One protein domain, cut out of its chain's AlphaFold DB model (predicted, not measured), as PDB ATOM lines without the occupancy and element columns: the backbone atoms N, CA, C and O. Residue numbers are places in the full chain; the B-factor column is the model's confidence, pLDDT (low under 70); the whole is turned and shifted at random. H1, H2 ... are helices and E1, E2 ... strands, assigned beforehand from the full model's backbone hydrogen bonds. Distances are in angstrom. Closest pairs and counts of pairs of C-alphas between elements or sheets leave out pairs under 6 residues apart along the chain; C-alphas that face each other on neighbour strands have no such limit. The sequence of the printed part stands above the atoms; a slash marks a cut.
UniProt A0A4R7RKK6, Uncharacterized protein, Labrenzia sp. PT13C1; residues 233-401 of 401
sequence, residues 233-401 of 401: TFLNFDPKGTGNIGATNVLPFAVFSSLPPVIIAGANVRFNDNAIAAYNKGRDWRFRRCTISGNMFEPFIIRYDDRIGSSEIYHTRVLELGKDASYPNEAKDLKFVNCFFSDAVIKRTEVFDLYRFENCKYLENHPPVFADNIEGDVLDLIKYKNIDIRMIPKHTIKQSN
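What this domain is: This is residues 233 to 401 of the 401 residues of an uncharacterized protein of Labrenzia sp. PT13C1 (UniProt A0A4R7RKK6). The chain is wound in stacked turns, a solenoid: one wall is a strongly twisted sheet of six parallel strands, E2, E4, E6, E8, E10 and E11, and across from it stand the sheet E1, E3, E5 near one end of the stack and the pair E7, E9 farther along. At the other end the turns go on with the pair E12, E13; three short helices lie along the links of the coil, and residues 393 to 401 run off as a tail. The 169 printed residues hold three named helices and thirteen named strands, in the order E1 E2 E3 E4 H1 E5 E6 E7 E8 E9 E10 H2 E11 E12 H3 E13. The class is mixed, helices and strands, with under half of the residues in named elements. The whole is compact, with a radius of gyration of the C-alphas of 16.1 A and spans of 43 by 42 by 31 A.

Where its parts are: Begin with the largest sheet: E2 is residues 252 to 255, E4 268 to 271, E6 291 to 293, E8 312 to 314, E10 334 to 337 and E11 355 to 358. Find C-alpha 252 at (-47.437, 3.548, 27.142), where E2 begins, and C-alpha 358 at (-41.660, 24.613, 24.350), where E11 ends. The second sheet has E1, residues 233 to 236, E3, 262 to 265, and E5, 286 to 288. E7, residues 300 to 304, is 12.3 A long, and E9, residues 318 to 323, is 14.3 A long. E12 is residues 360 to 363, 10.9 A long, and E13 is 389 to 392, ending at C-alpha 392 at (-53.222, 33.341, 27.612). H1 is residues 273 to 280, 10.6 A long; H2 is 351 to 354; H3 is 378 to 384, 9.8 A long.

How they stand to each other: Look first at the six-stranded sheet, with edge strands E2 and E11, whose strand lines turn by 121 degrees from edge to edge. Within hydrogen-bond range you find N 253 and O 268 at 2.8 A between E2 and E4, N 269 and O 291 at 2.7 A between E4 and E6, and N 292 and O 312 at 2.8 A between E6 and E8. Next come N 313 and O 335 at 2.8 A between E8 and E10, and N 336 and O 356 at 2.8 A between E10 and E11. H1 is on this sheet but only grazes it, with its residues 273 to 279. H1 comes nearest to E7 at the C-alphas of Asn 280 and Ile 301, 5.9 A apart. In the second sheet, N 235 and O 263 are 2.8 A apart between E1 and E3, and N 264 and O 286 are 2.7 A apart between E3 and E5. E7 and E9 are parallel at 8 degrees, with N 304 and O 322 at 3.0 A. Residues 320 to 321 of E9 pair with 345 to 346, and these with 369 to 370, both parallel. E11 runs on into E12 across a break of 1 residue, at 77 degrees. E12 and E13 are parallel at 36 degrees, with N 390 and O 360 at 2.8 A. E10, H2, E11 and E12, H3, E13 are strand-helix-strand units, each two parallel neighbour strands with a helix between; the second has a right-handed crossover. The closest C-alphas of H3 and E13 are those of Ile 382 and Ile 389, 7.1 A apart. In H1 and H3 every O i to N i+4 pair is within hydrogen-bond range; H2 is too short for such a pair.

The domain as a whole: The two C-alphas farthest apart are those of Thr 233 and His 395, at 48.1 A. The printed part has no cut and ends at residue 401, the chain's last. The long links are E1 to E2, E10 to H2 and E12 to H3. The mean pLDDT of the printed part is 79.9; look for values under 70 at residues 239 to 249, 296, 303 to 306, 323 to 332 and 396 to 401.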
ATOM      1  N   THR A 233     -36.110  -1.342  42.491       84.75
ATOM      2  CA  THR A 233     -36.378  -2.027  41.227       84.75
ATOM      3  C   THR A 233     -36.357  -1.042  40.068       84.75
ATOM      4  O   THR A 233     -36.842   0.087  40.178       84.75
ATOM      5  N   PHE A 234     -35.780  -1.479  38.952       87.50
ATOM      6  CA  PHE A 234     -35.690  -0.712  37.717       87.50
ATOM      7  C   PHE A 234     -36.628  -1.313  36.673       87.50
ATOM      8  O   PHE A 234     -36.503  -2.481  36.323       87.50
ATOM      9  N   LEU A 235     -37.543  -0.498  36.160       89.50
ATOM     10  CA  LEU A 235     -38.415  -0.831  35.041       89.50
ATOM     11  C   LEU A 235     -37.875  -0.142  33.794       89.50
ATOM     12  O   LEU A 235     -38.059   1.062  33.627       89.50
ATOM     13  N   ASN A 236     -37.180  -0.890  32.941       88.56
ATOM     14  CA  ASN A 236     -36.626  -0.357  31.703       88.56
ATOM     15  C   ASN A 236     -37.500  -0.754  30.509       88.56
ATOM     16  O   ASN A 236     -37.545  -1.925  30.152       88.56
ATOM     17  N   PHE A 237     -38.165   0.228  29.907       85.75
ATOM     18  CA  PHE A 237     -38.995   0.070  28.713       85.75
ATOM     19  C   PHE A 237     -38.249   0.443  27.422       85.75
ATOM     20  O   PHE A 237     -38.828   0.354  26.343       85.75
ATOM     21  N   ASP A 238     -36.983   0.872  27.511       75.81
ATOM     22  CA  ASP A 238     -36.156   1.173  26.341       75.81
ATOM     23  C   ASP A 238     -35.632  -0.135  25.723       75.81
ATOM     24  O   ASP A 238     -34.819  -0.822  26.355       75.81
ATOM     25  N   PRO A 239     -36.048  -0.490  24.491       57.84
ATOM     26  CA  PRO A 239     -35.685  -1.769  23.917       57.84
ATOM     27  C   PRO A 239     -34.183  -1.909  23.644       57.84
ATOM     28  O   PRO A 239     -33.714  -3.043  23.699       57.84
ATOM     29  N   LYS A 240     -33.402  -0.846  23.356       55.16
ATOM     30  CA  LYS A 240     -31.979  -0.993  22.940       55.16
ATOM     31  C   LYS A 240     -31.074   0.239  23.129       55.16
ATOM     32  O   LYS A 240     -30.195   0.458  22.301       55.16
ATOM     33  N   GLY A 241     -31.215   1.038  24.188       50.03
ATOM     34  CA  GLY A 241     -30.182   2.018  24.583       50.03
ATOM     35  C   GLY A 241     -29.807   3.046  23.502       50.03
ATOM     36  O   GLY A 241     -28.722   3.632  23.540       50.03
ATOM     37  N   THR A 242     -30.681   3.255  22.519       45.34
ATOM     38  CA  THR A 242     -30.479   4.226  21.450       45.34
ATOM     39  C   THR A 242     -30.698   5.603  22.049       45.34
ATOM     40  O   THR A 242     -31.817   5.961  22.400       45.34
ATOM     41  N   GLY A 243     -29.614   6.366  22.201       49.22
ATOM     42  CA  GLY A 243     -29.552   7.630  22.945       49.22
ATOM     43  C   GLY A 243     -30.417   8.792  22.441       49.22
ATOM     44  O   GLY A 243     -30.205   9.907  22.896       49.22
ATOM     45  N   ASN A 244     -31.384   8.558  21.552       51.28
ATOM     46  CA  ASN A 244     -32.358   9.551  21.118       51.28
ATOM     47  C   ASN A 244     -33.774   9.019  21.347       51.28
ATOM     48  O   ASN A 244     -34.218   8.093  20.667       51.28
ATOM     49  N   ILE A 245     -34.483   9.644  22.288       52.62
ATOM     50  CA  ILE A 245     -35.908   9.428  22.555       52.62
ATOM     51  C   ILE A 245     -36.687  10.055  21.388       52.62
ATOM     52  O   ILE A 245     -37.189  11.171  21.464       52.62
ATOM     53  N   GLY A 246     -36.721   9.371  20.245       52.03
ATOM     54  CA  GLY A 246     -37.679   9.678  19.192       52.03
ATOM     55  C   GLY A 246     -39.060   9.232  19.660       52.03
ATOM     56  O   GLY A 246     -39.263   8.048  19.919       52.03
ATOM     57  N   ALA A 247     -40.004  10.167  19.772       52.78
ATOM     58  CA  ALA A 247     -41.335   9.988  20.365       52.78
ATOM     59  C   ALA A 247     -42.213   8.866  19.759       52.78
ATOM     60  O   ALA A 247     -43.299   8.597  20.264       52.78
ATOM     61  N   THR A 248     -41.792   8.209  18.677       54.03
ATOM     62  CA  THR A 248     -42.654   7.323  17.888       54.03
ATOM     63  C   THR A 248     -42.756   5.881  18.393       54.03
ATOM     64  O   THR A 248     -43.715   5.220  18.018       54.03
ATOM     65  N   ASN A 249     -41.858   5.395  19.265       62.06
ATOM     66  CA  ASN A 249     -41.841   3.980  19.696       62.06
ATOM     67  C   ASN A 249     -41.781   3.771  21.223       62.06
ATOM     68  O   ASN A 249     -41.256   2.760  21.687       62.06
ATOM     69  N   VAL A 250     -42.276   4.717  22.024       74.56
ATOM     70  CA  VAL A 250     -42.223   4.600  23.489       74.56
ATOM     71  C   VAL A 250     -43.478   3.889  24.013       74.56
ATOM     72  O   VAL A 250     -44.599   4.329  23.745       74.56
ATOM     73  N   LEU A 251     -43.304   2.797  24.767       81.69
ATOM     74  CA  LEU A 251     -44.416   2.004  25.302       81.69
ATOM     75  C   LEU A 251     -45.242   2.814  26.317       81.69
ATOM     76  O   LEU A 251     -44.664   3.390  27.246       81.69
ATOM     77  N   PRO A 252     -46.583   2.873  26.175       85.00
ATOM     78  CA  PRO A 252     -47.437   3.548  27.142       85.00
ATOM     79  C   PRO A 252     -47.479   2.756  28.451       85.00
ATOM     80  O   PRO A 252     -47.918   1.611  28.458       85.00
ATOM     81  N   PHE A 253     -47.071   3.374  29.558       88.56
ATOM     82  CA  PHE A 253     -47.091   2.791  30.899       88.56
ATOM     83  C   PHE A 253     -48.027   3.585  31.812       88.56
ATOM     84  O   PHE A 253     -47.826   4.782  32.016       88.56
ATOM     85  N   ALA A 254     -49.039   2.928  32.378       89.25
ATOM     86  CA  ALA A 254     -49.916   3.541  33.366       89.25
ATOM     87  C   ALA A 254     -49.359   3.304  34.776       89.25
ATOM     88  O   ALA A 254     -49.272   2.163  35.236       89.25
ATOM     89  N   VAL A 255     -48.984   4.380  35.470       87.81
ATOM     90  CA  VAL A 255     -48.549   4.303  36.872       87.81
ATOM     91  C   VAL A 255     -49.785   4.198  37.762       87.81
ATOM     92  O   VAL A 255     -50.720   4.986  37.625       87.81
ATOM     93  N   PHE A 256     -49.767   3.265  38.715       89.06
ATOM     94  CA  PHE A 256     -50.856   3.043  39.666       89.06
ATOM     95  C   PHE A 256     -50.406   3.215  41.124       89.06
ATOM     96  O   PHE A 256     -49.249   3.008  41.493       89.06
ATOM     97  N   SER A 257     -51.352   3.596  41.984       87.50
ATOM     98  CA  SER A 257     -51.096   4.043  43.362       87.50
ATOM     99  C   SER A 257     -50.639   2.962  44.346       87.50
ATOM    100  O   SER A 257     -50.244   3.294  45.462       87.50
ATOM    101  N   SER A 258     -50.635   1.680  43.982       89.31
ATOM    102  CA  SER A 258     -50.068   0.592  44.796       89.31
ATOM    103  C   SER A 258     -48.635   0.221  44.389       89.31
ATOM    104  O   SER A 258     -47.964  -0.480  45.142       89.31
ATOM    105  N   LEU A 259     -48.119   0.762  43.275       89.38
ATOM    106  CA  LEU A 259     -46.781   0.449  42.768       89.38
ATOM    107  C   LEU A 259     -45.680   0.876  43.764       89.38
ATOM    108  O   LEU A 259     -45.629   2.055  44.134       89.38
ATOM    109  N   PRO A 260     -44.781  -0.026  44.188       88.38
ATOM    110  CA  PRO A 260     -43.712   0.289  45.136       88.38
ATOM    111  C   PRO A 260     -42.740   1.354  44.588       88.38
ATOM    112  O   PRO A 260     -42.821   1.719  43.412       88.38
ATOM    113  N   PRO A 261     -41.826   1.891  45.416       88.81
ATOM    114  CA  PRO A 261     -40.751   2.760  44.943       88.81
ATOM    115  C   PRO A 261     -39.929   2.067  43.846       88.81
ATOM    116  O   PRO A 261     -39.302   1.037  44.089       88.81
ATOM    117  N   VAL A 262     -39.950   2.628  42.639       90.12
ATOM    118  CA  VAL A 262     -39.293   2.068  41.451       90.12
ATOM    119  C   VAL A 262     -38.705   3.177  40.593       90.12
ATOM    120  O   VAL A 262     -39.152   4.327  40.640       90.12
ATOM    121  N   ILE A 263     -37.705   2.814  39.794       89.50
ATOM    122  CA  ILE A 263     -37.090   3.684  38.797       89.50
ATOM    123  C   ILE A 263     -37.584   3.233  37.423       89.50
ATOM    124  O   ILE A 263     -37.218   2.163  36.951       89.50
ATOM    125  N   ILE A 264     -38.423   4.040  36.790       89.81
ATOM    126  CA  ILE A 264     -38.993   3.802  35.466       89.81
ATOM    127  C   ILE A 264     -38.132   4.528  34.438       89.81
ATOM    128  O   ILE A 264     -37.851   5.717  34.593       89.81
ATOM    129  N   ALA A 265     -37.717   3.826  33.390       88.25
ATOM    130  CA  ALA A 265     -36.917   4.390  32.320       88.25
ATOM    131  C   ALA A 265     -37.477   4.077  30.932       88.25
ATOM    132  O   ALA A 265     -37.961   2.971  30.700       88.25
ATOM    133  N   GLY A 266     -37.392   5.042  30.010       83.69
ATOM    134  CA  GLY A 266     -37.721   4.819  28.597       83.69
ATOM    135  C   GLY A 266     -39.205   4.581  28.303       83.69
ATOM    136  O   GLY A 266     -39.518   3.922  27.319       83.69
ATOM    137  N   ALA A 267     -40.119   5.060  29.157       87.75
ATOM    138  CA  ALA A 267     -41.559   4.805  29.040       87.75
ATOM    139  C   ALA A 267     -42.368   6.069  28.709       87.75
ATOM    140  O   ALA A 267     -41.977   7.182  29.072       87.75
ATOM    141  N   ASN A 268     -43.532   5.894  28.074       88.88
ATOM    142  CA  ASN A 268     -44.541   6.938  27.912       88.88
ATOM    143  C   ASN A 268     -45.509   6.834  29.089       88.88
ATOM    144  O   ASN A 268     -46.483   6.082  29.068       88.88
ATOM    145  N   VAL A 269     -45.168   7.534  30.158       89.44
ATOM    146  CA  VAL A 269     -45.825   7.440  31.449       89.44
ATOM    147  C   VAL A 269     -47.121   8.240  31.438       89.44
ATOM    148  O   VAL A 269     -47.127   9.444  31.180       89.44
ATOM    149  N   ARG A 270     -48.215   7.566  31.788       89.31
ATOM    150  CA  ARG A 270     -49.515   8.168  32.079       89.31
ATOM    151  C   ARG A 270     -49.828   7.975  33.551       89.31
ATOM    152  O   ARG A 270     -49.793   6.853  34.056       89.31
ATOM    153  N   PHE A 271     -50.150   9.064  34.231       83.25
ATOM    154  CA  PHE A 271     -50.628   9.000  35.606       83.25
ATOM    155  C   PHE A 271     -52.153   8.937  35.633       83.25
ATOM    156  O   PHE A 271     -52.814   9.684  34.914       83.25
ATOM    157  N   ASN A 272     -52.703   8.065  36.479       84.69
ATOM    158  CA  ASN A 272     -54.089   8.195  36.919       84.69
ATOM    159  C   ASN A 272     -54.175   9.130  38.137       84.69
ATOM    160  O   ASN A 272     -53.175   9.351  38.823       84.69
ATOM    161  N   ASP A 273     -55.372   9.635  38.426       84.62
ATOM    162  CA  ASP A 273     -55.609  10.614  39.495       84.62
ATOM    163  C   ASP A 273     -55.083  10.125  40.864       84.62
ATOM    164  O   ASP A 273     -54.378  10.818  41.604       84.62
ATOM    165  N   ASN A 274     -55.299   8.839  41.165       86.88
ATOM    166  CA  ASN A 274     -54.797   8.204  42.386       86.88
ATOM    167  C   ASN A 274     -53.258   8.162  42.458       86.88
ATOM    168  O   ASN A 274     -52.681   8.295  43.541       86.88
ATOM    169  N   ALA A 275     -52.576   7.958  41.331       86.44
ATOM    170  CA  ALA A 275     -51.123   7.957  41.242       86.44
ATOM    171  C   ALA A 275     -50.557   9.374  41.360       86.44
ATOM    172  O   ALA A 275     -49.551   9.543  42.047       86.44
ATOM    173  N   ILE A 276     -51.216  10.390  40.789       85.31
ATOM    174  CA  ILE A 276     -50.846  11.802  40.995       85.31
ATOM    175  C   ILE A 276     -50.927  12.140  42.485       85.31
ATOM    176  O   ILE A 276     -49.963  12.637  43.069       85.31
ATOM    177  N   ALA A 277     -52.036  11.788  43.141       86.12
ATOM    178  CA  ALA A 277     -52.203  12.004  44.574       86.12
ATOM    179  C   ALA A 277     -51.139  11.265  45.411       86.12
ATOM    180  O   ALA A 277     -50.619  11.822  46.382       86.12
ATOM    181  N   ALA A 278     -50.791  10.026  45.050       86.62
ATOM    182  CA  ALA A 278     -49.748   9.253  45.730       86.62
ATOM    183  C   ALA A 278     -48.345   9.854  45.533       86.62
ATOM    184  O   ALA A 278     -47.567   9.925  46.488       86.62
ATOM    185  N   TYR A 279     -48.038  10.322  44.323       85.50
ATOM    186  CA  TYR A 279     -46.787  11.005  44.002       85.50
ATOM    187  C   TYR A 279     -46.654  12.313  44.791       85.50
ATOM    188  O   TYR A 279     -45.669  12.513  45.503       85.50
ATOM    189  N   ASN A 280     -47.704  13.139  44.795       85.19
ATOM    190  CA  ASN A 280     -47.757  14.401  45.540       85.19
ATOM    191  C   ASN A 280     -47.624  14.200  47.066       85.19
ATOM    192  O   ASN A 280     -47.085  15.064  47.762       85.19
ATOM    193  N   LYS A 281     -48.048  13.042  47.597       87.62
ATOM    194  CA  LYS A 281     -47.833  12.631  49.001       87.62
ATOM    195  C   LYS A 281     -46.394  12.194  49.312       87.62
ATOM    196  O   LYS A 281     -46.097  11.872  50.459       87.62
ATOM    197  N   GLY A 282     -45.496  12.205  48.326       83.88
ATOM    198  CA  GLY A 282     -44.064  11.975  48.506       83.88
ATOM    199  C   GLY A 282     -43.584  10.565  48.168       83.88
ATOM    200  O   GLY A 282     -42.468  10.218  48.562       83.88
ATOM    201  N   ARG A 283     -44.375   9.755  47.449       84.25
ATOM    202  CA  ARG A 283     -43.925   8.428  47.012       84.25
ATOM    203  C   ARG A 283     -42.687   8.539  46.110       84.25
ATOM    204  O   ARG A 283     -42.656   9.339  45.183       84.25
ATOM    205  N   ASP A 284     -41.675   7.714  46.384       85.50
ATOM    206  CA  ASP A 284     -40.373   7.754  45.700       85.50
ATOM    207  C   ASP A 284     -40.380   6.967  44.380       85.50
ATOM    208  O   ASP A 284     -39.722   5.937  44.239       85.50
ATOM    209  N   TRP A 285     -41.173   7.428  43.413       88.56
ATOM    210  CA  TRP A 285     -41.051   6.977  42.025       88.56
ATOM    211  C   TRP A 285     -40.069   7.861  41.286       88.56
ATOM    212  O   TRP A 285     -40.194   9.082  41.352       88.56
ATOM    213  N   ARG A 286     -39.134   7.247  40.560       88.75
ATOM    214  CA  ARG A 286     -38.169   7.971  39.732       88.75
ATOM    215  C   ARG A 286     -38.382   7.652  38.263       88.75
ATOM    216  O   ARG A 286     -38.702   6.526  37.911       88.75
ATOM    217  N   PHE A 287     -38.158   8.631  37.411       87.50
ATOM    218  CA  PHE A 287     -38.390   8.627  35.982       87.50
ATOM    219  C   PHE A 287     -37.105   9.073  35.293       87.50
ATOM    220  O   PHE A 287     -36.517  10.096  35.652       87.50
ATOM    221  N   ARG A 288     -36.636   8.289  34.325       85.56
ATOM    222  CA  ARG A 288     -35.420   8.570  33.560       85.56
ATOM    223  C   ARG A 288     -35.692   8.385  32.081       85.56
ATOM    224  O   ARG A 288     -36.075   7.296  31.679       85.56
ATOM    225  N   ARG A 289     -35.439   9.391  31.242       82.31
ATOM    226  CA  ARG A 289     -35.692   9.255  29.791       82.31
ATOM    227  C   ARG A 289     -37.140   8.858  29.489       82.31
ATOM    228  O   ARG A 289     -37.390   8.058  28.594       82.31
ATOM    229  N   CYS A 290     -38.084   9.369  30.274       84.94
ATOM    230  CA  CYS A 290     -39.505   9.095  30.096       84.94
ATOM    231  C   CYS A 290     -40.193  10.258  29.384       84.94
ATOM    232  O   CYS A 290     -39.799  11.415  29.534       84.94
ATOM    233  N   THR A 291     -41.269   9.949  28.672       85.25
ATOM    234  CA  THR A 291     -42.254  10.932  28.223       85.25
ATOM    235  C   THR A 291     -43.411  10.889  29.208       85.25
ATOM    236  O   THR A 291     -44.131   9.902  29.261       85.25
ATOM    237  N   ILE A 292     -43.576  11.913  30.035       85.94
ATOM    238  CA  ILE A 292     -44.624  11.973  31.053       85.94
ATOM    239  C   ILE A 292     -45.780  12.797  30.503       85.94
ATOM    240  O   ILE A 292     -45.608  13.969  30.178       85.94
ATOM    241  N   SER A 293     -46.965  12.202  30.425       84.00
ATOM    242  CA  SER A 293     -48.198  12.907  30.083       84.00
ATOM    243  C   SER A 293     -49.150  12.898  31.277       84.00
ATOM    244  O   SER A 293     -49.468  11.848  31.842       84.00
ATOM    245  N   GLY A 294     -49.557  14.094  31.690       70.00
ATOM    246  CA  GLY A 294     -50.488  14.319  32.789       70.00
ATOM    247  C   GLY A 294     -51.865  14.750  32.299       70.00
ATOM    248  O   GLY A 294     -52.068  15.075  31.128       70.00
ATOM    249  N   ASN A 295     -52.820  14.763  33.223       74.44
ATOM    250  CA  ASN A 295     -54.112  15.395  33.015       74.44
ATOM    251  C   ASN A 295     -53.978  16.910  33.273       74.44
ATOM    252  O   ASN A 295     -53.371  17.314  34.263       74.44
ATOM    253  N   MET A 296     -54.545  17.767  32.417       65.88
ATOM    254  CA  MET A 296     -54.521  19.225  32.626       65.88
ATOM    255  C   MET A 296     -55.341  19.667  33.850       65.88
ATOM    256  O   MET A 296     -55.121  20.761  34.373       65.88
ATOM    257  N   PHE A 297     -56.281  18.833  34.303       71.88
ATOM    258  CA  PHE A 297     -57.180  19.161  35.409       71.88
ATOM    259  C   PHE A 297     -56.575  18.899  36.792       71.88
ATOM    260  O   PHE A 297     -56.899  19.625  37.732       71.88
ATOM    261  N   GLU A 298     -55.668  17.928  36.920       73.94
ATOM    262  CA  GLU A 298     -55.036  17.606  38.198       73.94
ATOM    263  C   GLU A 298     -53.611  18.173  38.277       73.94
ATOM    264  O   GLU A 298     -52.763  17.837  37.449       73.94
ATOM    265  N   PRO A 299     -53.321  19.046  39.259       74.31
ATOM    266  CA  PRO A 299     -52.006  19.653  39.384       74.31
ATOM    267  C   PRO A 299     -50.944  18.623  39.785       74.31
ATOM    268  O   PRO A 299     -51.048  17.938  40.808       74.31
ATOM    269  N   PHE A 300     -49.872  18.577  39.003       74.06
ATOM    270  CA  PHE A 300     -48.703  17.752  39.261       74.06
ATOM    271  C   PHE A 300     -47.648  18.594  39.998       74.06
ATOM    272  O   PHE A 300     -47.262  19.674  39.533       74.06
ATOM    273  N   ILE A 301     -47.200  18.137  41.173       76.19
ATOM    274  CA  ILE A 301     -46.156  18.823  41.949       76.19
ATOM    275  C   ILE A 301     -44.802  18.300  41.481       76.19
ATOM    276  O   ILE A 301     -44.396  17.207  41.861       76.19
ATOM    277  N   ILE A 302     -44.082  19.087  40.682       72.62
ATOM    278  CA  ILE A 302     -42.754  18.708  40.189       72.62
ATOM    279  C   ILE A 302     -41.719  19.251  41.161       72.62
ATOM    280  O   ILE A 302     -41.188  20.354  41.017       72.62
ATOM    281  N   ARG A 303     -41.429  18.450  42.184       68.38
ATOM    282  CA  ARG A 303     -40.277  18.713  43.044       68.38
ATOM    283  C   ARG A 303     -39.028  18.335  42.267       68.38
ATOM    284  O   ARG A 303     -38.974  17.265  41.671       68.38
ATOM    285  N   TYR A 304     -38.032  19.211  42.254       59.16
ATOM    286  CA  TYR A 304     -36.705  18.807  41.814       59.16
ATOM    287  C   TYR A 304     -36.058  18.062  42.965       59.16
ATOM    288  O   TYR A 304     -35.475  18.627  43.890       59.16
ATOM    289  N   ASP A 305     -36.250  16.765  42.891       60.34
ATOM    290  CA  ASP A 305     -35.447  15.730  43.495       60.34
ATOM    291  C   ASP A 305     -34.857  14.890  42.341       60.34
ATOM    292  O   ASP A 305     -35.223  15.055  41.172       60.34
ATOM    293  N   ASP A 306     -33.939  13.968  42.631       60.69
ATOM    294  CA  ASP A 306     -33.364  13.039  41.635       60.69
ATOM    295  C   ASP A 306     -34.411  12.077  41.015       60.69
ATOM    296  O   ASP A 306     -34.066  11.051  40.411       60.69
ATOM    297  N   ARG A 307     -35.710  12.357  41.194       73.69
ATOM    298  CA  ARG A 307     -36.806  11.531  40.711       73.69
ATOM    299  C   ARG A 307     -37.185  11.812  39.274       73.69
ATOM    300  O   ARG A 307     -37.804  10.938  38.697       73.69
ATOM    301  N   ILE A 308     -36.863  12.947  38.658       79.56
ATOM    302  CA  ILE A 308     -37.151  13.141  37.224       79.56
ATOM    303  C   ILE A 308     -35.885  13.592  36.498       79.56
ATOM    304  O   ILE A 308     -35.519  14.763  36.512       79.56
ATOM    305  N   GLY A 309     -35.211  12.640  35.852       76.50
ATOM    306  CA  GLY A 309     -33.979  12.866  35.095       76.50
ATOM    307  C   GLY A 309     -34.190  12.740  33.588       76.50
ATOM    308  O   GLY A 309     -34.829  11.791  33.128       76.50
ATOM    309  N   SER A 310     -33.639  13.685  32.817       80.25
ATOM    310  CA  SER A 310     -33.580  13.658  31.343       80.25
ATOM    311  C   SER A 310     -34.887  13.201  30.679       80.25
ATOM    312  O   SER A 310     -34.878  12.293  29.856       80.25
ATOM    313  N   SER A 311     -36.019  13.740  31.133       82.94
ATOM    314  CA  SER A 311     -37.368  13.335  30.721       82.94
ATOM    315  C   SER A 311     -38.100  14.503  30.062       82.94
ATOM    316  O   SER A 311     -37.758  15.669  30.262       82.94
ATOM    317  N   GLU A 312     -39.130  14.189  29.288       85.38
ATOM    318  CA  GLU A 312     -39.986  15.183  28.650       85.38
ATOM    319  C   GLU A 312     -41.382  15.145  29.276       85.38
ATOM    320  O   GLU A 312     -41.968  14.074  29.418       85.38
ATOM    321  N   ILE A 313     -41.926  16.299  29.653       85.38
ATOM    322  CA  ILE A 313     -43.233  16.429  30.302       85.38
ATOM    323  C   ILE A 313     -44.184  17.136  29.343       85.38
ATOM    324  O   ILE A 313     -43.891  18.233  28.873       85.38
ATOM    325  N   TYR A 314     -45.326  16.508  29.073       85.69
ATOM    326  CA  TYR A 314     -46.321  16.953  28.107       85.69
ATOM    327  C   TYR A 314     -47.667  17.242  28.768       85.69
ATOM    328  O   TYR A 314     -48.109  16.498  29.647       85.69
ATOM    329  N   HIS A 315     -48.347  18.294  28.303       83.75
ATOM    330  CA  HIS A 315     -49.773  18.557  28.574       83.75
ATOM    331  C   HIS A 315     -50.176  18.517  30.058       83.75
ATOM    332  O   HIS A 315     -51.294  18.150  30.405       83.75
ATOM    333  N   THR A 316     -49.260  18.900  30.946       84.69
ATOM    334  CA  THR A 316     -49.446  18.783  32.398       84.69
ATOM    335  C   THR A 316     -49.580  20.159  33.035       84.69
ATOM    336  O   THR A 316     -48.867  21.091  32.645       84.69
ATOM    337  N   ARG A 317     -50.465  20.291  34.033       85.25
ATOM    338  CA  ARG A 317     -50.508  21.468  34.907       85.25
ATOM    339  C   ARG A 317     -49.439  21.344  35.990       85.25
ATOM    340  O   ARG A 317     -49.481  20.419  36.797       85.25
ATOM    341  N   VAL A 318     -48.504  22.286  36.015       86.88
ATOM    342  CA  VAL A 318     -47.400  22.340  36.978       86.88
ATOM    343  C   VAL A 318     -47.796  23.262  38.127       86.88
ATOM    344  O   VAL A 318     -48.099  24.428  37.891       86.88
ATOM    345  N   LEU A 319     -47.812  22.745  39.358       86.75
ATOM    346  CA  LEU A 319     -48.156  23.535  40.553       86.75
ATOM    347  C   LEU A 319     -46.931  24.107  41.261       86.75
ATOM    348  O   LEU A 319     -46.981  25.178  41.851       86.75
ATOM    349  N   GLU A 320     -45.827  23.379  41.223       86.12
ATOM    350  CA  GLU A 320     -44.592  23.760  41.887       86.12
ATOM    351  C   GLU A 320     -43.428  23.331  41.003       86.12
ATOM    352  O   GLU A 320     -43.456  22.231  40.446       86.12
ATOM    353  N   LEU A 321     -42.429  24.203  40.878       85.12
ATOM    354  CA  LEU A 321     -41.183  23.943  40.168       85.12
ATOM    355  C   LEU A 321     -40.020  24.458  41.013       85.12
ATOM    356  O   LEU A 321     -39.885  25.660  41.237       85.12
ATOM    357  N   GLY A 322     -39.156  23.578  41.512       76.75
ATOM    358  CA  GLY A 322     -38.145  24.047  42.454       76.75
ATOM    359  C   GLY A 322     -37.128  23.025  42.910       76.75
ATOM    360  O   GLY A 322     -37.524  21.929  43.290       76.75
ATOM    361  N   LYS A 323     -35.848  23.436  42.936       68.44
ATOM    362  CA  LYS A 323     -34.684  22.670  43.414       68.44
ATOM    363  C   LYS A 323     -34.690  22.463  44.919       68.44
ATOM    364  O   LYS A 323     -34.520  23.428  45.669       68.44
ATOM    365  N   ASP A 324     -34.833  21.207  45.346       65.06
ATOM    366  CA  ASP A 324     -34.567  20.837  46.729       65.06
ATOM    367  C   ASP A 324     -33.070  21.032  47.018       65.06
ATOM    368  O   ASP A 324     -32.201  20.676  46.215       65.06
ATOM    369  N   ALA A 325     -32.758  21.677  48.142       58.50
ATOM    370  CA  ALA A 325     -31.411  22.168  48.445       58.50
ATOM    371  C   ALA A 325     -30.377  21.036  48.594       58.50
ATOM    372  O   ALA A 325     -29.175  21.282  48.511       58.50
ATOM    373  N   SER A 326     -30.855  19.810  48.797       61.38
ATOM    374  CA  SER A 326     -30.067  18.643  49.184       61.38
ATOM    375  C   SER A 326     -29.390  17.904  48.023       61.38
ATOM    376  O   SER A 326     -28.578  17.021  48.287       61.38
ATOM    377  N   TYR A 327     -29.689  18.237  46.759       55.78
ATOM    378  CA  TYR A 327     -29.251  17.437  45.604       55.78
ATOM    379  C   TYR A 327     -28.296  18.191  44.652       55.78
ATOM    380  O   TYR A 327     -28.706  19.107  43.921       55.78
ATOM    381  N   PRO A 328     -26.999  17.822  44.639       49.75
ATOM    382  CA  PRO A 328     -26.006  18.393  43.748       49.75
ATOM    383  C   PRO A 328     -25.910  17.578  42.440       49.75
ATOM    384  O   PRO A 328     -25.306  16.517  42.403       49.75
ATOM    385  N   ASN A 329     -26.408  18.151  41.339       54.19
ATOM    386  CA  ASN A 329     -25.749  18.121  40.014       54.19
ATOM    387  C   ASN A 329     -26.182  17.176  38.867       54.19
ATOM    388  O   ASN A 329     -25.485  17.207  37.853       54.19
ATOM    389  N   GLU A 330     -27.310  16.455  38.869       54.75
ATOM    390  CA  GLU A 330     -27.565  15.508  37.746       54.75
ATOM    391  C   GLU A 330     -28.799  15.716  36.859       54.75
ATOM    392  O   GLU A 330     -28.867  15.113  35.788       54.75
ATOM    393  N   ALA A 331     -29.739  16.600  37.188       54.88
ATOM    394  CA  ALA A 331     -30.881  16.845  36.300       54.88
ATOM    395  C   ALA A 331     -30.492  17.752  35.115       54.88
ATOM    396  O   ALA A 331     -30.796  18.945  35.097       54.88
ATOM    397  N   LYS A 332     -29.789  17.178  34.133       63.66
ATOM    398  CA  LYS A 332     -29.549  17.783  32.820       63.66
ATOM    399  C   LYS A 332     -30.641  17.309  31.854       63.66
ATOM    400  O   LYS A 332     -30.944  16.116  31.786       63.66
ATOM    401  N   ASP A 333     -31.227  18.265  31.138       74.19
ATOM    402  CA  ASP A 333     -32.157  18.058  30.021       74.19
ATOM    403  C   ASP A 333     -33.588  17.611  30.382       74.19
ATOM    404  O   ASP A 333     -34.135  16.699  29.764       74.19
ATOM    405  N   LEU A 334     -34.237  18.271  31.349       84.88
ATOM    406  CA  LEU A 334     -35.701  18.190  31.468       84.88
ATOM    407  C   LEU A 334     -36.353  19.136  30.447       84.88
ATOM    408  O   LEU A 334     -35.973  20.309  30.349       84.88
ATOM    409  N   LYS A 335     -37.342  18.640  29.702       88.06
ATOM    410  CA  LYS A 335     -38.073  19.420  28.695       88.06
ATOM    411  C   LYS A 335     -39.562  19.476  29.030       88.06
ATOM    412  O   LYS A 335     -40.188  18.440  29.211       88.06
ATOM    413  N   PHE A 336     -40.137  20.670  29.067       88.12
ATOM    414  CA  PHE A 336     -41.571  20.905  29.203       88.12
ATOM    415  C   PHE A 336     -42.160  21.270  27.846       88.12
ATOM    416  O   PHE A 336     -41.690  22.210  27.205       88.12
ATOM    417  N   VAL A 337     -43.193  20.551  27.414       88.06
ATOM    418  CA  VAL A 337     -43.838  20.749  26.113       88.06
ATOM    419  C   VAL A 337     -45.345  20.883  26.302       88.06
ATOM    420  O   VAL A 337     -46.003  19.991  26.835       88.06
ATOM    421  N   ASN A 338     -45.930  21.994  25.853       89.31
ATOM    422  CA  ASN A 338     -47.369  22.261  25.992       89.31
ATOM    423  C   ASN A 338     -47.886  22.194  27.450       89.31
ATOM    424  O   ASN A 338     -49.032  21.806  27.683       89.31
ATOM    425  N   CYS A 339     -47.051  22.528  28.437       89.38
ATOM    426  CA  CYS A 339     -47.417  22.511  29.857       89.38
ATOM    427  C   CYS A 339     -48.113  23.805  30.303       89.38
ATOM    428  O   CYS A 339     -47.961  24.860  29.680       89.38
ATOM    429  N   PHE A 340     -48.857  23.720  31.409       89.38
ATOM    430  CA  PHE A 340     -49.615  24.833  31.979       89.38
ATOM    431  C   PHE A 340     -49.056  25.251  33.343       89.38
ATOM    432  O   PHE A 340     -49.039  24.445  34.267       89.38
ATOM    433  N   PHE A 341     -48.633  26.507  33.477       90.50
ATOM    434  CA  PHE A 341     -47.931  27.044  34.654       90.50
ATOM    435  C   PHE A 341     -48.762  28.062  35.454       90.50
ATOM    436  O   PHE A 341     -48.214  28.881  36.186       90.50
ATOM    437  N   SER A 342     -50.087  28.048  35.306       89.31
ATOM    438  CA  SER A 342     -50.951  28.981  36.043       89.31
ATOM    439  C   SER A 342     -50.970  28.670  37.538       89.31
ATOM    440  O   SER A 342     -51.251  27.524  37.913       89.31
ATOM    441  N   ASP A 343     -50.707  29.693  38.356       89.94
ATOM    442  CA  ASP A 343     -50.465  29.612  39.808       89.94
ATOM    443  C   ASP A 343     -49.255  28.738  40.201       89.94
ATOM    444  O   ASP A 343     -49.178  28.247  41.327       89.94
ATOM    445  N   ALA A 344     -48.313  28.492  39.280       90.75
ATOM    446  CA  ALA A 344     -47.145  27.675  39.590       90.75
ATOM    447  C   ALA A 344     -46.192  28.413  40.542       90.75
ATOM    448  O   ALA A 344     -45.774  29.535  40.257       90.75
ATOM    449  N   VAL A 345     -45.793  27.758  41.633       91.25
ATOM    450  CA  VAL A 345     -44.806  28.284  42.585       91.25
ATOM    451  C   VAL A 345     -43.400  27.882  42.150       91.25
ATOM    452  O   VAL A 345     -43.037  26.703  42.161       91.25
ATOM    453  N   ILE A 346     -42.583  28.869  41.798       89.69
ATOM    454  CA  ILE A 346     -41.204  28.683  41.359       89.69
ATOM    455  C   ILE A 346     -40.264  28.921  42.540       89.69
ATOM    456  O   ILE A 346     -40.106  30.043  43.015       89.69
ATOM    457  N   LYS A 347     -39.620  27.863  43.040       87.69
ATOM    458  CA  LYS A 347     -38.818  27.960  44.273       87.69
ATOM    459  C   LYS A 347     -37.413  28.506  44.083       87.69
ATOM    460  O   LYS A 347     -36.784  28.786  45.096       87.69
ATOM    461  N   ARG A 348     -36.893  28.583  42.851       84.50
ATOM    462  CA  ARG A 348     -35.585  29.185  42.532       84.50
ATOM    463  C   ARG A 348     -35.514  29.656  41.082       84.50
ATOM    464  O   ARG A 348     -36.170  29.074  40.226       84.50
ATOM    465  N   THR A 349     -34.675  30.648  40.793       85.31
ATOM    466  CA  THR A 349     -34.490  31.209  39.442       85.31
ATOM    467  C   THR A 349     -33.637  30.329  38.523       85.31
ATOM    468  O   THR A 349     -33.805  30.397  37.303       85.31
ATOM    469  N   GLU A 350     -32.763  29.469  39.067       85.31
ATOM    470  CA  GLU A 350     -31.854  28.644  38.250       85.31
ATOM    471  C   GLU A 350     -32.588  27.552  37.458       85.31
ATOM    472  O   GLU A 350     -32.045  27.015  36.497       85.31
ATOM    473  N   VAL A 351     -33.838  27.233  37.815       83.81
ATOM    474  CA  VAL A 351     -34.659  26.238  37.097       83.81
ATOM    475  C   VAL A 351     -34.779  26.559  35.606       83.81
ATOM    476  O   VAL A 351     -34.805  25.661  34.772       83.81
ATOM    477  N   PHE A 352     -34.794  27.846  35.265       85.38
ATOM    478  CA  PHE A 352     -34.917  28.314  33.894       85.38
ATOM    479  C   PHE A 352     -33.647  28.125  33.061       85.38
ATOM    480  O   PHE A 352     -33.734  28.097  31.840       85.38
ATOM    481  N   ASP A 353     -32.487  27.971  33.703       84.38
ATOM    482  CA  ASP A 353     -31.229  27.648  33.018       84.38
ATOM    483  C   ASP A 353     -31.052  26.136  32.836       84.38
ATOM    484  O   ASP A 353     -30.294  25.685  31.979       84.38
ATOM    485  N   LEU A 354     -31.748  25.345  33.654       82.38
ATOM    486  CA  LEU A 354     -31.636  23.888  33.674       82.38
ATOM    487  C   LEU A 354     -32.630  23.198  32.734       82.38
ATOM    488  O   LEU A 354     -32.371  22.076  32.291       82.38
ATOM    489  N   TYR A 355     -33.768  23.834  32.451       86.56
ATOM    490  CA  TYR A 355     -34.874  23.219  31.718       86.56
ATOM    491  C   TYR A 355     -35.149  23.898  30.385       86.56
ATOM    492  O   TYR A 355     -34.923  25.091  30.199       86.56
ATOM    493  N   ARG A 356     -35.709  23.120  29.461       88.62
ATOM    494  CA  ARG A 356     -36.186  23.617  28.171       88.62
ATOM    495  C   ARG A 356     -37.704  23.706  28.202       88.62
ATOM    496  O   ARG A 356     -38.361  22.781  28.667       88.62
ATOM    497  N   PHE A 357     -38.249  24.794  27.679       91.19
ATOM    498  CA  PHE A 357     -39.687  25.030  27.602       91.19
ATOM    499  C   PHE A 357     -40.069  25.212  26.138       91.19
ATOM    500  O   PHE A 357     -39.386  25.931  25.413       91.19
ATOM    501  N   GLU A 358     -41.137  24.547  25.711       92.06
ATOM    502  CA  GLU A 358     -41.660  24.613  24.350       92.06
ATOM    503  C   GLU A 358     -43.188  24.734  24.399       92.06
ATOM    504  O   GLU A 358     -43.881  23.886  24.970       92.06
ATOM    505  N   ASN A 359     -43.719  25.811  23.823       91.50
ATOM    506  CA  ASN A 359     -45.144  26.123  23.726       91.50
ATOM    507  C   ASN A 359     -45.912  26.003  25.061       91.50
ATOM    508  O   ASN A 359     -47.072  25.583  25.104       91.50
ATOM    509  N   CYS A 360     -45.261  26.344  26.173       93.19
ATOM    510  CA  CYS A 360     -45.875  26.323  27.498       93.19
ATOM    511  C   CYS A 360     -46.743  27.569  27.701       93.19
ATOM    512  O   CYS A 360     -46.576  28.572  27.006       93.19
ATOM    513  N   LYS A 361     -47.716  27.510  28.617       93.44
ATOM    514  CA  LYS A 361     -48.712  28.580  28.780       93.44
ATOM    515  C   LYS A 361     -49.062  28.865  30.242       93.44
ATOM    516  O   LYS A 361     -48.963  27.974  31.081       93.44
ATOM    517  N   TYR A 362     -49.525  30.078  30.534       93.56
ATOM    518  CA  TYR A 362     -50.151  30.450  31.813       93.56
ATOM    519  C   TYR A 362     -51.313  31.429  31.588       93.56
ATOM    520  O   TYR A 362     -51.385  32.081  30.547       93.56
ATOM    521  N   LEU A 363     -52.242  31.526  32.539       90.69
ATOM    522  CA  LEU A 363     -53.355  32.475  32.498       90.69
ATOM    523  C   LEU A 363     -52.919  33.836  33.025       90.69
ATOM    524  O   LEU A 363     -52.327  33.926  34.092       90.69
ATOM    525  N   GLU A 364     -53.316  34.898  32.331       89.56
ATOM    526  CA  GLU A 364     -53.019  36.286  32.708       89.56
ATOM    527  C   GLU A 364     -53.391  36.633  34.164       89.56
ATOM    528  O   GLU A 364     -52.628  37.304  34.845       89.56
ATOM    529  N   ASN A 365     -54.526  36.136  34.674       89.69
ATOM    530  CA  ASN A 365     -54.955  36.414  36.057       89.69
ATOM    531  C   ASN A 365     -54.279  35.519  37.109       89.69
ATOM    532  O   ASN A 365     -54.502  35.714  38.300       89.69
ATOM    533  N   HIS A 366     -53.532  34.512  36.666       90.50
ATOM    534  CA  HIS A 366     -52.920  33.485  37.504       90.50
ATOM    535  C   HIS A 366     -51.476  33.243  37.043       90.50
ATOM    536  O   HIS A 366     -51.152  32.136  36.596       90.50
ATOM    537  N   PRO A 367     -50.612  34.277  37.055       91.56
ATOM    538  CA  PRO A 367     -49.232  34.119  36.630       91.56
ATOM    539  C   PRO A 367     -48.478  33.158  37.563       91.56
ATOM    540  O   PRO A 367     -48.847  33.012  38.731       91.56
ATOM    541  N   PRO A 368     -47.422  32.492  37.069       92.44
ATOM    542  CA  PRO A 368     -46.487  31.809  37.949       92.44
ATOM    543  C   PRO A 368     -45.836  32.825  38.897       92.44
ATOM    544  O   PRO A 368     -45.523  33.946  38.496       92.44
ATOM    545  N   VAL A 369     -45.612  32.424  40.145       92.25
ATOM    546  CA  VAL A 369     -45.052  33.278  41.199       92.25
ATOM    547  C   VAL A 369     -43.788  32.655  41.762       92.25
ATOM    548  O   VAL A 369     -43.666  31.432  41.837       92.25
ATOM    549  N   PHE A 370     -42.825  33.478  42.167       90.56
ATOM    550  CA  PHE A 370     -41.703  32.972  42.946       90.56
ATOM    551  C   PHE A 370     -42.153  32.638  44.373       90.56
ATOM    552  O   PHE A 370     -43.071  33.259  44.904       90.56
ATOM    553  N   ALA A 371     -41.508  31.654  45.003       87.12
ATOM    554  CA  ALA A 371     -41.672  31.422  46.438       87.12
ATOM    555  C   ALA A 371     -41.184  32.644  47.243       87.12
ATOM    556  O   ALA A 371     -40.268  33.332  46.791       87.12
ATOM    557  N   ASP A 372     -41.745  32.854  48.441       75.12
ATOM    558  CA  ASP A 372     -41.724  34.090  49.262       75.12
ATOM    559  C   ASP A 372     -40.352  34.712  49.631       75.12
ATOM    560  O   ASP A 372     -40.291  35.650  50.416       75.12
ATOM    561  N   ASN A 373     -39.233  34.239  49.084       73.75
ATOM    562  CA  ASN A 373     -37.878  34.670  49.442       73.75
ATOM    563  C   ASN A 373     -36.984  34.983  48.230       73.75
ATOM    564  O   ASN A 373     -35.761  35.011  48.362       73.75
ATOM    565  N   ILE A 374     -37.564  35.164  47.044       76.75
ATOM    566  CA  ILE A 374     -36.817  35.483  45.824       76.75
ATOM    567  C   ILE A 374     -37.186  36.891  45.384       76.75
ATOM    568  O   ILE A 374     -38.352  37.186  45.137       76.75
ATOM    569  N   GLU A 375     -36.180  37.750  45.259       73.06
ATOM    570  CA  GLU A 375     -36.353  39.075  44.671       73.06
ATOM    571  C   GLU A 375     -36.521  38.969  43.148       73.06
ATOM    572  O   GLU A 375     -35.721  38.324  42.465       73.06
ATOM    573  N   GLY A 376     -37.551  39.629  42.615       80.31
ATOM    574  CA  GLY A 376     -37.811  39.744  41.178       80.31
ATOM    575  C   GLY A 376     -39.208  39.281  40.763       80.31
ATOM    576  O   GLY A 376     -39.922  38.639  41.528       80.31
ATOM    577  N   ASP A 377     -39.592  39.614  39.530       85.12
ATOM    578  CA  ASP A 377     -40.822  39.129  38.900       85.12
ATOM    579  C   ASP A 377     -40.496  37.940  37.977       85.12
ATOM    580  O   ASP A 377     -39.569  37.990  37.161       85.12
ATOM    581  N   VAL A 378     -41.258  36.849  38.100       86.19
ATOM    582  CA  VAL A 378     -41.142  35.675  37.218       86.19
ATOM    583  C   VAL A 378     -41.331  36.087  35.760       86.19
ATOM    584  O   VAL A 378     -40.648  35.569  34.874       86.19
ATOM    585  N   LEU A 379     -42.237  37.033  35.504       87.94
ATOM    586  CA  LEU A 379     -42.578  37.491  34.162       87.94
ATOM    587  C   LEU A 379     -41.415  38.230  33.498       87.94
ATOM    588  O   LEU A 379     -41.132  37.998  32.318       87.94
ATOM    589  N   ASP A 380     -40.700  39.052  34.266       88.25
ATOM    590  CA  ASP A 380     -39.498  39.736  33.796       88.25
ATOM    591  C   ASP A 380     -38.411  38.730  33.427       88.25
ATOM    592  O   ASP A 380     -37.773  38.864  32.382       88.25
ATOM    593  N   LEU A 381     -38.244  37.675  34.228       87.75
ATOM    594  CA  LEU A 381     -37.252  36.637  33.960       87.75
ATOM    595  C   LEU A 381     -37.606  35.798  32.724       87.75
ATOM    596  O   LEU A 381     -36.728  35.537  31.899       87.75
ATOM    597  N   ILE A 382     -38.879  35.415  32.567       87.62
ATOM    598  CA  ILE A 382     -39.386  34.709  31.378       87.62
ATOM    599  C   ILE A 382     -39.099  35.529  30.119       87.62
ATOM    600  O   ILE A 382     -38.591  34.995  29.130       87.62
ATOM    601  N   LYS A 383     -39.374  36.836  30.164       88.25
ATOM    602  CA  LYS A 383     -39.141  37.749  29.042       88.25
ATOM    603  C   LYS A 383     -37.653  37.957  28.769       88.25
ATOM    604  O   LYS A 383     -37.233  37.883  27.618       88.25
ATOM    605  N   TYR A 384     -36.857  38.188  29.812       88.31
ATOM    606  CA  TYR A 384     -35.418  38.441  29.710       88.31
ATOM    607  C   TYR A 384     -34.661  37.243  29.128       88.31
ATOM    608  O   TYR A 384     -33.817  37.412  28.251       88.31
ATOM    609  N   LYS A 385     -34.992  36.024  29.573       86.12
ATOM    610  CA  LYS A 385     -34.359  34.783  29.097       86.12
ATOM    611  C   LYS A 385     -34.999  34.211  27.826       86.12
ATOM    612  O   LYS A 385     -34.564  33.160  27.367       86.12
ATOM    613  N   ASN A 386     -35.999  34.887  27.253       88.25
ATOM    614  CA  ASN A 386     -36.749  34.430  26.077       88.25
ATOM    615  C   ASN A 386     -37.287  32.992  26.235       88.25
ATOM    616  O   ASN A 386     -37.120  32.137  25.364       88.25
ATOM    617  N   ILE A 387     -37.893  32.714  27.388       88.69
ATOM    618  CA  ILE A 387     -38.439  31.396  27.717       88.69
ATOM    619  C   ILE A 387     -39.795  31.247  27.022       88.69
ATOM    620  O   ILE A 387     -40.646  32.124  27.151       88.69
ATOM    621  N   ASP A 388     -40.029  30.140  26.309       90.75
ATOM    622  CA  ASP A 388     -41.278  29.899  25.561       90.75
ATOM    623  C   ASP A 388     -42.440  29.476  26.482       90.75
ATOM    624  O   ASP A 388     -42.993  28.375  26.393       90.75
ATOM    625  N   ILE A 389     -42.798  30.374  27.404       89.06
ATOM    626  CA  ILE A 389     -43.998  30.307  28.236       89.06
ATOM    627  C   ILE A 389     -44.866  31.525  27.903       89.06
ATOM    628  O   ILE A 389     -44.540  32.663  28.241       89.06
ATOM    629  N   ARG A 390     -45.989  31.291  27.223       91.50
ATOM    630  CA  ARG A 390     -46.857  32.344  26.685       91.50
ATOM    631  C   ARG A 390     -48.053  32.615  27.587       91.50
ATOM    632  O   ARG A 390     -48.706  31.702  28.088       91.50
ATOM    633  N   MET A 391     -48.385  33.889  27.728       90.56
ATOM    634  CA  MET A 391     -49.601  34.322  28.405       90.56
ATOM    635  C   MET A 391     -50.836  33.986  27.560       90.56
ATOM    636  O   MET A 391     -50.853  34.234  26.351       90.56
ATOM    637  N   ILE A 392     -51.883  33.460  28.191       89.56
ATOM    638  CA  ILE A 392     -53.222  33.341  27.612       89.56
ATOM    639  C   ILE A 392     -54.088  34.478  28.172       89.56
ATOM    640  O   ILE A 392     -54.308  34.514  29.389       89.56
ATOM    641  N   PRO A 393     -54.612  35.373  27.315       85.06
ATOM    642  CA  PRO A 393     -55.483  36.460  27.744       85.06
ATOM    643  C   PRO A 393     -56.777  35.943  28.376       85.06
ATOM    644  O   PRO A 393     -57.369  34.963  27.905       85.06
ATOM    645  N   LYS A 394     -57.293  36.663  29.379       77.88
ATOM    646  CA  LYS A 394     -58.554  36.321  30.074       77.88
ATOM    647  C   LYS A 394     -59.737  36.080  29.124       77.88
ATOM    648  O   LYS A 394     -60.588  35.234  29.386       77.88
ATOM    649  N   HIS A 395     -59.799  36.818  28.016       72.50
ATOM    650  CA  HIS A 395     -60.927  36.787  27.080       72.50
ATOM    651  C   HIS A 395     -60.943  35.581  26.133       72.50
ATOM    652  O   HIS A 395     -61.959  35.344  25.479       72.50
ATOM    653  N   THR A 396     -59.854  34.813  26.064       67.81
ATOM    654  CA  THR A 396     -59.739  33.655  25.167       67.81
ATOM    655  C   THR A 396     -60.405  32.402  25.748       67.81
ATOM    656  O   THR A 396     -60.767  31.501  24.999       67.81
ATOM    657  N   ILE A 397     -60.663  32.358  27.062       64.94
ATOM    658  CA  ILE A 397     -61.370  31.252  27.728       64.94
ATOM    659  C   ILE A 397     -62.890  31.472  27.639       64.94
ATOM    660  O   ILE A 397     -63.590  31.604  28.641       64.94
ATOM    661  N   LYS A 398     -63.435  31.569  26.426       51.06
ATOM    662  CA  LYS A 398     -64.885  31.465  26.223       51.06
ATOM    663  C   LYS A 398     -65.229  30.011  25.909       51.06
ATOM    664  O   LYS A 398     -65.030  29.568  24.790       51.06
ATOM    665  N   GLN A 399     -65.723  29.312  26.935       47.28
ATOM    666  CA  GLN A 399     -66.561  28.104  26.876       47.28
ATOM    667  C   GLN A 399     -66.210  27.090  25.770       47.28
ATOM    668  O   GLN A 399     -66.939  26.944  24.797       47.28
ATOM    669  N   SER A 400     -65.138  26.324  25.970       41.38
ATOM    670  CA  SER A 400     -65.084  24.939  25.487       41.38
ATOM    671  C   SER A 400     -65.437  24.024  26.664       41.38
ATOM    672  O   SER A 400     -64.554  23.410  27.260       41.38
ATOM    673  N   ASN A 401     -66.707  24.052  27.069       39.75
ATOM    674  CA  ASN A 401     -67.301  22.984  27.873       39.75
ATOM    675  C   ASN A 401     -68.005  22.023  26.928       39.75
ATOM    676  O   ASN A 401     -68.691  22.540  26.016       39.75
TER     677      ASN A 401